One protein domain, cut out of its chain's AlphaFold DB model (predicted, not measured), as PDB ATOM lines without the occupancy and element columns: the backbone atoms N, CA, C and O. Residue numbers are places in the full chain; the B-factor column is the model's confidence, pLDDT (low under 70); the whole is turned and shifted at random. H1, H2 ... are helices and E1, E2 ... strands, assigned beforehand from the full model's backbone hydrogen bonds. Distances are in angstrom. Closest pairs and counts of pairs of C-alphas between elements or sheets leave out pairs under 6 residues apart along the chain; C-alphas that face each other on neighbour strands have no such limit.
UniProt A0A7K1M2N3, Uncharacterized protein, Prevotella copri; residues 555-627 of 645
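What this domain is: This is residues 555 to 627 of the 645 residues of an uncharacterized protein of Prevotella copri (UniProt A0A7K1M2N3). Little regular structure: a loose rod with the two-strand sheet E3 and E4 near its middle, helix H1 beside E4, the hairpin E1 and E2 at one end, and looping residues 575 to 609 reaching the other. The 73 printed residues hold, in order, E1, E2, E3, H1 and E4; E3 and E4 are parallel, E1 and E2 antiparallel. The class is mixed, with 26 residues in named elements, under half; the radius of gyration of the C-alphas is 14.7 A, the spans 45 by 20 by 18 A.

Where its parts are: E3 is residues 571 to 574, 10.3 A; E4, 622 to 626, 10.7 A, ends at C-alpha (127.452, 125.575, 179.781). H1 is residues 610 to 619, 14.3 A. E1, 555 to 557, 6.1 A, begins at C-alpha (117.084, 111.166, 176.896); E2 is 560 to 563, 9.9 A.

How they stand to each other: E3 and E4 are parallel at 25 degrees, N 573 and O 624 2.9 A apart, within hydrogen-bond range. E3, H1, E4 form a strand-helix-strand unit, parallel neighbours with a helix between, its crossover right-handed. The closest C-alphas of H1 and E4, Leu 617 and Val 623, are 7.0 A apart. Every O i to N i+4 pair of H1 is within range. E1 and E2 form an antiparallel hairpin, N 557 and O 560 3.0 A apart, within range. E2 and E3 are apart.

The domain as a whole: The farthest C-alphas, Glu 558 and Gly 600, are 45.6 A apart. The printed part has no cut; E3 to H1 is a long link. No printed residue is under 70 in pLDDT.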
ATOM      1  N   ALA A 555     116.477 112.243 177.670       88.44
ATOM      2  CA  ALA A 555     117.084 111.166 176.896       88.44
ATOM      3  C   ALA A 555     117.961 111.735 175.780       88.44
ATOM      4  O   ALA A 555     117.654 112.781 175.214       88.44
ATOM      5  N   ILE A 556     119.027 111.019 175.433       89.69
ATOM      6  CA  ILE A 556     119.763 111.256 174.192       89.69
ATOM      7  C   ILE A 556     119.295 110.195 173.197       89.69
ATOM      8  O   ILE A 556     119.569 109.012 173.387       89.69
ATOM      9  N   LYS A 557     118.567 110.601 172.154       90.12
ATOM     10  CA  LYS A 557     118.113 109.721 171.064       90.12
ATOM     11  C   LYS A 557     118.755 110.195 169.767       90.12
ATOM     12  O   LYS A 557     118.594 111.356 169.408       90.12
ATOM     13  N   GLU A 558     119.524 109.330 169.103       90.62
ATOM     14  CA  GLU A 558     120.236 109.665 167.851       90.62
ATOM     15  C   GLU A 558     121.097 110.945 167.961       90.62
ATOM     16  O   GLU A 558     121.104 111.795 167.073       90.62
ATOM     17  N   GLY A 559     121.775 111.137 169.100       88.25
ATOM     18  CA  GLY A 559     122.592 112.331 169.362       88.25
ATOM     19  C   GLY A 559     121.804 113.612 169.675       88.25
ATOM     20  O   GLY A 559     122.406 114.672 169.835       88.25
ATOM     21  N   LYS A 560     120.473 113.543 169.794       87.94
ATOM     22  CA  LYS A 560     119.599 114.678 170.122       87.94
ATOM     23  C   LYS A 560     119.136 114.605 171.573       87.94
ATOM     24  O   LYS A 560     118.716 113.546 172.035       87.94
ATOM     25  N   ILE A 561     119.176 115.737 172.277       88.31
ATOM     26  CA  ILE A 561     118.648 115.859 173.643       88.31
ATOM     27  C   ILE A 561     117.125 116.005 173.564       88.31
ATOM     28  O   ILE A 561     116.604 116.952 172.974       88.31
ATOM     29  N   MET A 562     116.423 115.059 174.173       87.56
ATOM     30  CA  MET A 562     114.969 114.976 174.226       87.56
ATOM     31  C   MET A 562     114.495 115.190 175.665       87.56
ATOM     32  O   MET A 562     115.131 114.710 176.606       87.56
ATOM     33  N   VAL A 563     113.358 115.862 175.831       86.69
ATOM     34  CA  VAL A 563     112.631 115.985 177.101       86.69
ATOM     35  C   VAL A 563     111.209 115.494 176.875       86.69
ATOM     36  O   VAL A 563     110.511 116.058 176.036       86.69
ATOM     37  N   ALA A 564     110.789 114.445 177.591       84.75
ATOM     38  CA  ALA A 564     109.471 113.818 177.410       84.75
ATOM     39  C   ALA A 564     109.149 113.541 175.921       84.75
ATOM     40  O   ALA A 564     108.140 113.998 175.388       84.75
ATOM     41  N   ASP A 565     110.082 112.873 175.230       84.19
ATOM     42  CA  ASP A 565     110.030 112.554 173.790       84.19
ATOM     43  C   ASP A 565     109.912 113.747 172.828       84.19
ATOM     44  O   ASP A 565     109.751 113.570 171.622       84.19
ATOM     45  N   THR A 566     110.111 114.969 173.322       86.62
ATOM     46  CA  THR A 566     110.152 116.188 172.510       86.62
ATOM     47  C   THR A 566     111.589 116.675 172.349       86.62
ATOM     48  O   THR A 566     112.342 116.740 173.322       86.62
ATOM     49  N   LEU A 567     111.984 117.038 171.124       88.75
ATOM     50  CA  LEU A 567     113.306 117.611 170.856       88.75
ATOM     51  C   LEU A 567     113.472 118.937 171.599       88.75
ATOM     52  O   LEU A 567     112.706 119.878 171.383       88.75
ATOM     53  N   LEU A 568     114.514 119.038 172.422       85.88
ATOM     54  CA  LEU A 568     114.843 120.277 173.105       85.88
ATOM     55  C   LEU A 568     115.494 121.256 172.114       85.88
ATOM     56  O   LEU A 568     116.641 121.077 171.707       85.88
ATOM     57  N   LYS A 569     114.756 122.297 171.710       88.81
ATOM     58  CA  LYS A 569     115.211 123.315 170.751       88.81
ATOM     59  C   LYS A 569     115.293 124.688 171.413       88.81
ATOM     60  O   LYS A 569     114.306 125.174 171.953       88.81
ATOM     61  N   GLY A 570     116.448 125.336 171.306       91.12
ATOM     62  CA  GLY A 570     116.652 126.696 171.795       91.12
ATOM     63  C   GLY A 570     118.107 127.137 171.708       91.12
ATOM     64  O   GLY A 570     118.944 126.459 171.114       91.12
ATOM     65  N   ALA A 571     118.398 128.287 172.301       92.94
ATOM     66  CA  ALA A 571     119.735 128.853 172.351       92.94
ATOM     67  C   ALA A 571     120.629 128.147 173.386       92.94
ATOM     68  O   ALA A 571     120.163 127.458 174.301       92.94
ATOM     69  N   ARG A 572     121.936 128.376 173.246       90.75
ATOM     70  CA  ARG A 572     122.983 127.965 174.182       90.75
ATOM     71  C   ARG A 572     123.584 129.212 174.833       90.75
ATOM     72  O   ARG A 572     123.865 130.180 174.133       90.75
ATOM     73  N   MET A 573     123.812 129.176 176.142       90.00
ATOM     74  CA  MET A 573     124.528 130.219 176.885       90.00
ATOM     75  C   MET A 573     125.819 129.653 177.476       90.00
ATOM     76  O   MET A 573     125.864 128.486 177.865       90.00
ATOM     77  N   ASN A 574     126.867 130.472 177.541       88.19
ATOM     78  CA  ASN A 574     128.144 130.127 178.161       88.19
ATOM     79  C   ASN A 574     128.387 131.021 179.372       88.19
ATOM     80  O   ASN A 574     128.128 132.223 179.307       88.19
ATOM     81  N   THR A 575     128.936 130.448 180.438       84.69
ATOM     82  CA  THR A 575     129.389 131.220 181.595       84.69
ATOM     83  C   THR A 575     130.604 132.076 181.220       84.69
ATOM     84  O   THR A 575     131.598 131.533 180.731       84.69
ATOM     85  N   PRO A 576     130.569 133.404 181.443       80.12
ATOM     86  CA  PRO A 576     131.720 134.258 181.181       80.12
ATOM     87  C   PRO A 576     132.823 134.025 182.221       80.12
ATOM     88  O   PRO A 576     132.542 133.802 183.401       80.12
ATOM     89  N   TRP A 577     134.086 134.160 181.809       76.38
ATOM     90  CA  TRP A 577     135.181 134.320 182.766       76.38
ATOM     91  C   TRP A 577     135.037 135.664 183.475       76.38
ATOM     92  O   TRP A 577     134.867 136.703 182.835       76.38
ATOM     93  N   TRP A 578     135.078 135.642 184.803       72.88
ATOM     94  CA  TRP A 578     134.983 136.849 185.613       72.88
ATOM     95  C   TRP A 578     136.377 137.282 186.062       72.88
ATOM     96  O   TRP A 578     137.120 136.491 186.636       72.88
ATOM     97  N   ASN A 579     136.721 138.541 185.808       70.81
ATOM     98  CA  ASN A 579     138.008 139.144 186.167       70.81
ATOM     99  C   ASN A 579     138.036 139.707 187.601       70.81
ATOM    100  O   ASN A 579     138.939 140.457 187.950       70.81
ATOM    101  N   GLY A 580     137.020 139.414 188.420       71.44
ATOM    102  CA  GLY A 580     136.945 139.887 189.805       71.44
ATOM    103  C   GLY A 580     136.580 141.367 189.963       71.44
ATOM    104  O   GLY A 580     136.559 141.859 191.092       71.44
ATOM    105  N   ARG A 581     136.285 142.085 188.869       75.19
ATOM    106  CA  ARG A 581     135.999 143.523 188.895       75.19
ATOM    107  C   ARG A 581     134.564 143.796 189.346       75.19
ATOM    108  O   ARG A 581     133.602 143.440 188.662       75.19
ATOM    109  N   VAL A 582     134.427 144.455 190.496       84.50
ATOM    110  CA  VAL A 582     133.143 144.807 191.121       84.50
ATOM    111  C   VAL A 582     132.896 146.309 190.934       84.50
ATOM    112  O   VAL A 582     133.338 147.126 191.742       84.50
ATOM    113  N   ARG A 583     132.242 146.687 189.826       89.00
ATOM    114  CA  ARG A 583     131.876 148.079 189.493       89.00
ATOM    115  C   ARG A 583     130.433 148.142 189.001       89.00
ATOM    116  O   ARG A 583     130.058 147.404 188.091       89.00
ATOM    117  N   TYR A 584     129.635 149.057 189.553       91.88
ATOM    118  CA  TYR A 584     128.204 149.140 189.240       91.88
ATOM    119  C   TYR A 584     127.902 149.364 187.751       91.88
ATOM    120  O   TYR A 584     126.901 148.859 187.251       91.88
ATOM    121  N   SER A 585     128.757 150.097 187.032       90.94
ATOM    122  CA  SER A 585     128.607 150.356 185.592       90.94
ATOM    123  C   SER A 585     128.758 149.099 184.724       90.94
ATOM    124  O   SER A 585     128.242 149.055 183.604       90.94
ATOM    125  N   ALA A 586     129.442 148.069 185.232       87.88
ATOM    126  CA  ALA A 586     129.648 146.809 184.531       87.88
ATOM    127  C   ALA A 586     128.484 145.828 184.741       87.88
ATOM    128  O   ALA A 586     128.159 145.082 183.819       87.88
ATOM    129  N   PHE A 587     127.827 145.841 185.907       88.75
ATOM    130  CA  PHE A 587     126.843 144.819 186.296       88.75
ATOM    131  C   PHE A 587     125.744 144.541 185.257       88.75
ATOM    132  O   PHE A 587     125.543 143.368 184.940       88.75
ATOM    133  N   PRO A 588     125.091 145.548 184.634       87.56
ATOM    134  CA  PRO A 588     124.037 145.292 183.647       87.56
ATOM    135  C   PRO A 588     124.527 144.583 182.374       87.56
ATOM    136  O   PRO A 588     123.726 144.010 181.639       87.56
ATOM    137  N   LYS A 589     125.836 144.640 182.091       85.56
ATOM    138  CA  LYS A 589     126.470 144.071 180.891       85.56
ATOM    139  C   LYS A 589     126.995 142.654 181.125       85.56
ATOM    140  O   LYS A 589     127.328 141.956 180.170       85.56
ATOM    141  N   ILE A 590     127.108 142.237 182.383       85.12
ATOM    142  CA  ILE A 590     127.693 140.954 182.754       85.12
ATOM    143  C   ILE A 590     126.633 139.854 182.621       85.12
ATOM    144  O   ILE A 590     125.542 139.951 183.180       85.12
ATOM    145  N   ALA A 591     126.975 138.785 181.899       84.56
ATOM    146  CA  ALA A 591     126.121 137.607 181.771       84.56
ATOM    147  C   ALA A 591     126.061 136.780 183.072       84.56
ATOM    148  O   ALA A 591     126.960 136.844 183.927       84.56
ATOM    149  N   ASP A 592     124.997 135.984 183.192       85.88
ATOM    150  CA  ASP A 592     124.776 135.084 184.324       85.88
ATOM    151  C   ASP A 592     125.902 134.056 184.456       85.88
ATOM    152  O   ASP A 592     126.457 133.571 183.467       85.88
ATOM    153  N   ALA A 593     126.226 133.715 185.701       85.94
ATOM    154  CA  ALA A 593     127.246 132.736 186.040       85.94
ATOM    155  C   ALA A 593     126.860 132.054 187.356       85.94
ATOM    156  O   ALA A 593     126.965 132.665 188.416       85.94
ATOM    157  N   VAL A 594     126.430 130.789 187.305       83.88
ATOM    158  CA  VAL A 594     125.896 130.075 188.489       83.88
ATOM    159  C   VAL A 594     126.961 129.888 189.574       83.88
ATOM    160  O   VAL A 594     126.634 129.823 190.750       83.88
ATOM    161  N   THR A 595     128.240 129.861 189.196       80.56
ATOM    162  CA  THR A 595     129.369 129.768 190.135       80.56
ATOM    163  C   THR A 595     129.951 131.123 190.536       80.56
ATOM    164  O   THR A 595     130.973 131.150 191.220       80.56
ATOM    165  N   ARG A 596     129.393 132.261 190.092       85.12
ATOM    166  CA  ARG A 596     129.892 133.573 190.531       85.12
ATOM    167  C   ARG A 596     129.386 133.856 191.936       85.12
ATOM    168  O   ARG A 596     128.182 133.879 192.175       85.12
ATOM    169  N   PHE A 597     130.327 134.164 192.816       85.75
ATOM    170  CA  PHE A 597     130.059 134.588 194.177       85.75
ATOM    171  C   PHE A 597     130.787 135.905 194.442       85.75
ATOM    172  O   PHE A 597     132.008 135.987 194.335       85.75
ATOM    173  N   VAL A 598     130.010 136.945 194.723       89.12
ATOM    174  CA  VAL A 598     130.464 138.272 195.139       89.12
ATOM    175  C   VAL A 598     129.911 138.499 196.546       89.12
ATOM    176  O   VAL A 598     128.735 138.843 196.680       89.12
ATOM    177  N   PRO A 599     130.719 138.281 197.595       88.44
ATOM    178  CA  PRO A 599     130.277 138.423 198.977       88.44
ATOM    179  C   PRO A 599     129.537 139.735 199.248       88.44
ATOM    180  O   PRO A 599     129.956 140.803 198.781       88.44
ATOM    181  N   GLY A 600     128.449 139.674 200.014       90.12
ATOM    182  CA  GLY A 600     127.627 140.835 200.348       90.12
ATOM    183  C   GLY A 600     126.892 141.487 199.175       90.12
ATOM    184  O   GLY A 600     126.343 142.565 199.364       90.12
ATOM    185  N   MET A 601     126.873 140.906 197.967       92.75
ATOM    186  CA  MET A 601     126.123 141.436 196.821       92.75
ATOM    187  C   MET A 601     125.423 140.324 196.046       92.75
ATOM    188  O   MET A 601     126.069 139.402 195.548       92.75
ATOM    189  N   GLU A 602     124.118 140.468 195.832       91.94
ATOM    190  CA  GLU A 602     123.323 139.534 195.033       91.94
ATOM    191  C   GLU A 602     122.585 140.226 193.888       91.94
ATOM    192  O   GLU A 602     122.141 141.369 194.011       91.94
ATOM    193  N   GLY A 603     122.418 139.504 192.780       87.56
ATOM    194  CA  GLY A 603     121.701 139.960 191.597       87.56
ATOM    195  C   GLY A 603     122.527 139.885 190.315       87.56
ATOM    196  O   GLY A 603     123.514 139.157 190.200       87.56
ATOM    197  N   GLN A 604     122.074 140.624 189.302       84.75
ATOM    198  CA  GLN A 604     122.717 140.645 187.993       84.75
ATOM    199  C   GLN A 604     124.150 141.186 188.102       84.75
ATOM    200  O   GLN A 604     124.384 142.243 188.680       84.75
ATOM    201  N   GLY A 605     125.111 140.461 187.522       85.56
ATOM    202  CA  GLY A 605     126.526 140.845 187.521       85.56
ATOM    203  C   GLY A 605     127.286 140.581 188.827       85.56
ATOM    204  O   GLY A 605     128.508 140.713 188.831       85.56
ATOM    205  N   THR A 606     126.607 140.144 189.892       89.31
ATOM    206  CA  THR A 606     127.187 139.818 191.209       89.31
ATOM    207  C   THR A 606     126.888 138.355 191.578       89.31
ATOM    208  O   THR A 606     126.926 137.498 190.686       89.31
ATOM    209  N   THR A 607     126.637 138.020 192.853       89.88
ATOM    210  CA  THR A 607     126.200 136.667 193.229       89.88
ATOM    211  C   THR A 607     124.868 136.359 192.570       89.88
ATOM    212  O   THR A 607     123.858 137.029 192.790       89.88
ATOM    213  N   THR A 608     124.874 135.334 191.732       86.00
ATOM    214  CA  THR A 608     123.727 135.007 190.899       86.00
ATOM    215  C   THR A 608     122.675 134.247 191.704       86.00
ATOM    216  O   THR A 608     122.985 133.270 192.378       86.00
ATOM    217  N   ARG A 609     121.405 134.656 191.592       87.94
ATOM    218  CA  ARG A 609     120.271 133.905 192.147       87.94
ATOM    219  C   ARG A 609     119.758 132.904 191.124       87.94
ATOM    220  O   ARG A 609     119.358 133.302 190.030       87.94
ATOM    221  N   VAL A 610     119.727 131.626 191.494       86.62
ATOM    222  CA  VAL A 610     119.340 130.527 190.591       86.62
ATOM    223  C   VAL A 610     117.951 130.757 189.985       86.62
ATOM    224  O   VAL A 610     117.796 130.653 188.771       86.62
ATOM    225  N   ASP A 611     116.973 131.187 190.785       85.62
ATOM    226  CA  ASP A 611     115.617 131.473 190.296       85.62
ATOM    227  C   ASP A 611     115.595 132.563 189.214       85.62
ATOM    228  O   ASP A 611     114.872 132.460 188.220       85.62
ATOM    229  N   SER A 612     116.426 133.601 189.364       86.31
ATOM    230  CA  SER A 612     116.545 134.678 188.376       86.31
ATOM    231  C   SER A 612     117.168 134.183 187.070       86.31
ATOM    232  O   SER A 612     116.686 134.548 185.997       86.31
ATOM    233  N   VAL A 613     118.172 133.301 187.146       88.44
ATOM    234  CA  VAL A 613     118.765 132.656 185.963       88.44
ATOM    235  C   VAL A 613     117.722 131.826 185.238       88.44
ATOM    236  O   VAL A 613     117.564 131.973 184.033       88.44
ATOM    237  N   VAL A 614     116.964 130.990 185.950       88.88
ATOM    238  CA  VAL A 614     115.927 130.144 185.339       88.88
ATOM    239  C   VAL A 614     114.909 130.994 184.572       88.88
ATOM    240  O   VAL A 614     114.574 130.683 183.426       88.88
ATOM    241  N   VAL A 615     114.457 132.108 185.159       88.81
ATOM    242  CA  VAL A 615     113.556 133.055 184.485       88.81
ATOM    243  C   VAL A 615     114.213 133.667 183.244       88.81
ATOM    244  O   VAL A 615     113.570 133.760 182.196       88.81
ATOM    245  N   HIS A 616     115.484 134.058 183.330       87.75
ATOM    246  CA  HIS A 616     116.222 134.647 182.216       87.75
ATOM    247  C   HIS A 616     116.441 133.658 181.061       87.75
ATOM    248  O   HIS A 616     116.173 134.009 179.909       87.75
ATOM    249  N   LEU A 617     116.838 132.415 181.362       89.62
ATOM    250  CA  LEU A 617     116.984 131.334 180.385       89.62
ATOM    251  C   LEU A 617     115.664 131.079 179.657       89.62
ATOM    252  O   LEU A 617     115.634 131.062 178.427       89.62
ATOM    253  N   ARG A 618     114.556 130.978 180.404       90.19
ATOM    254  CA  ARG A 618     113.214 130.803 179.835       90.19
ATOM    255  C   ARG A 618     112.843 131.954 178.900       90.19
ATOM    256  O   ARG A 618     112.429 131.709 177.772       90.19
ATOM    257  N   ASN A 619     113.017 133.200 179.338       90.75
ATOM    258  CA  ASN A 619     112.651 134.377 178.543       90.75
ATOM    259  C   ASN A 619     113.484 134.486 177.253       90.75
ATOM    260  O   ASN A 619     112.973 134.907 176.216       90.75
ATOM    261  N   LYS A 620     114.756 134.070 177.293       90.00
ATOM    262  CA  LYS A 620     115.656 134.054 176.131       90.00
ATOM    263  C   LYS A 620     115.587 132.772 175.298       90.00
ATOM    264  O   LYS A 620     116.364 132.639 174.356       90.00
ATOM    265  N   HIS A 621     114.682 131.845 175.622       91.69
ATOM    266  CA  HIS A 621     114.593 130.535 174.972       91.69
ATOM    267  C   HIS A 621     115.945 129.791 174.963       91.69
ATOM    268  O   HIS A 621     116.300 129.127 173.990       91.69
ATOM    269  N   VAL A 622     116.727 129.929 176.041       91.25
ATOM    270  CA  VAL A 622     117.980 129.197 176.250       91.25
ATOM    271  C   VAL A 622     117.652 127.855 176.890       91.25
ATOM    272  O   VAL A 622     117.035 127.800 177.950       91.25
ATOM    273  N   VAL A 623     118.094 126.777 176.250       88.94
ATOM    274  CA  VAL A 623     117.821 125.397 176.684       88.94
ATOM    275  C   VAL A 623     119.070 124.654 177.153       88.94
ATOM    276  O   VAL A 623     118.962 123.590 177.753       88.94
ATOM    277  N   LEU A 624     120.256 125.217 176.898       88.56
ATOM    278  CA  LEU A 624     121.538 124.676 177.337       88.56
ATOM    279  C   LEU A 624     122.388 125.790 177.953       88.56
ATOM    280  O   LEU A 624     122.687 126.783 177.287       88.56
ATOM    281  N   PHE A 625     122.819 125.604 179.199       89.25
ATOM    282  CA  PHE A 625     123.742 126.507 179.879       89.25
ATOM    283  C   PHE A 625     125.049 125.773 180.184       89.25
ATOM    284  O   PHE A 625     125.073 124.858 181.003       89.25
ATOM    285  N   ASN A 626     126.137 126.150 179.507       88.19
ATOM    286  CA  ASN A 626     127.452 125.575 179.781       88.19
ATOM    287  C   ASN A 626     128.133 126.365 180.875       88.19
ATOM    288  O   ASN A 626     128.369 127.569 180.743       88.19
ATOM    289  N   GLN A 627     128.483 125.635 181.916       83.25
ATOM    290  CA  GLN A 627     129.108 126.159 183.101       83.25
ATOM    291  C   GLN A 627     130.590 125.783 183.094       83.25
ATOM    292  O   GLN A 627     130.944 124.631 182.845       83.25
TER     293      GLN A 627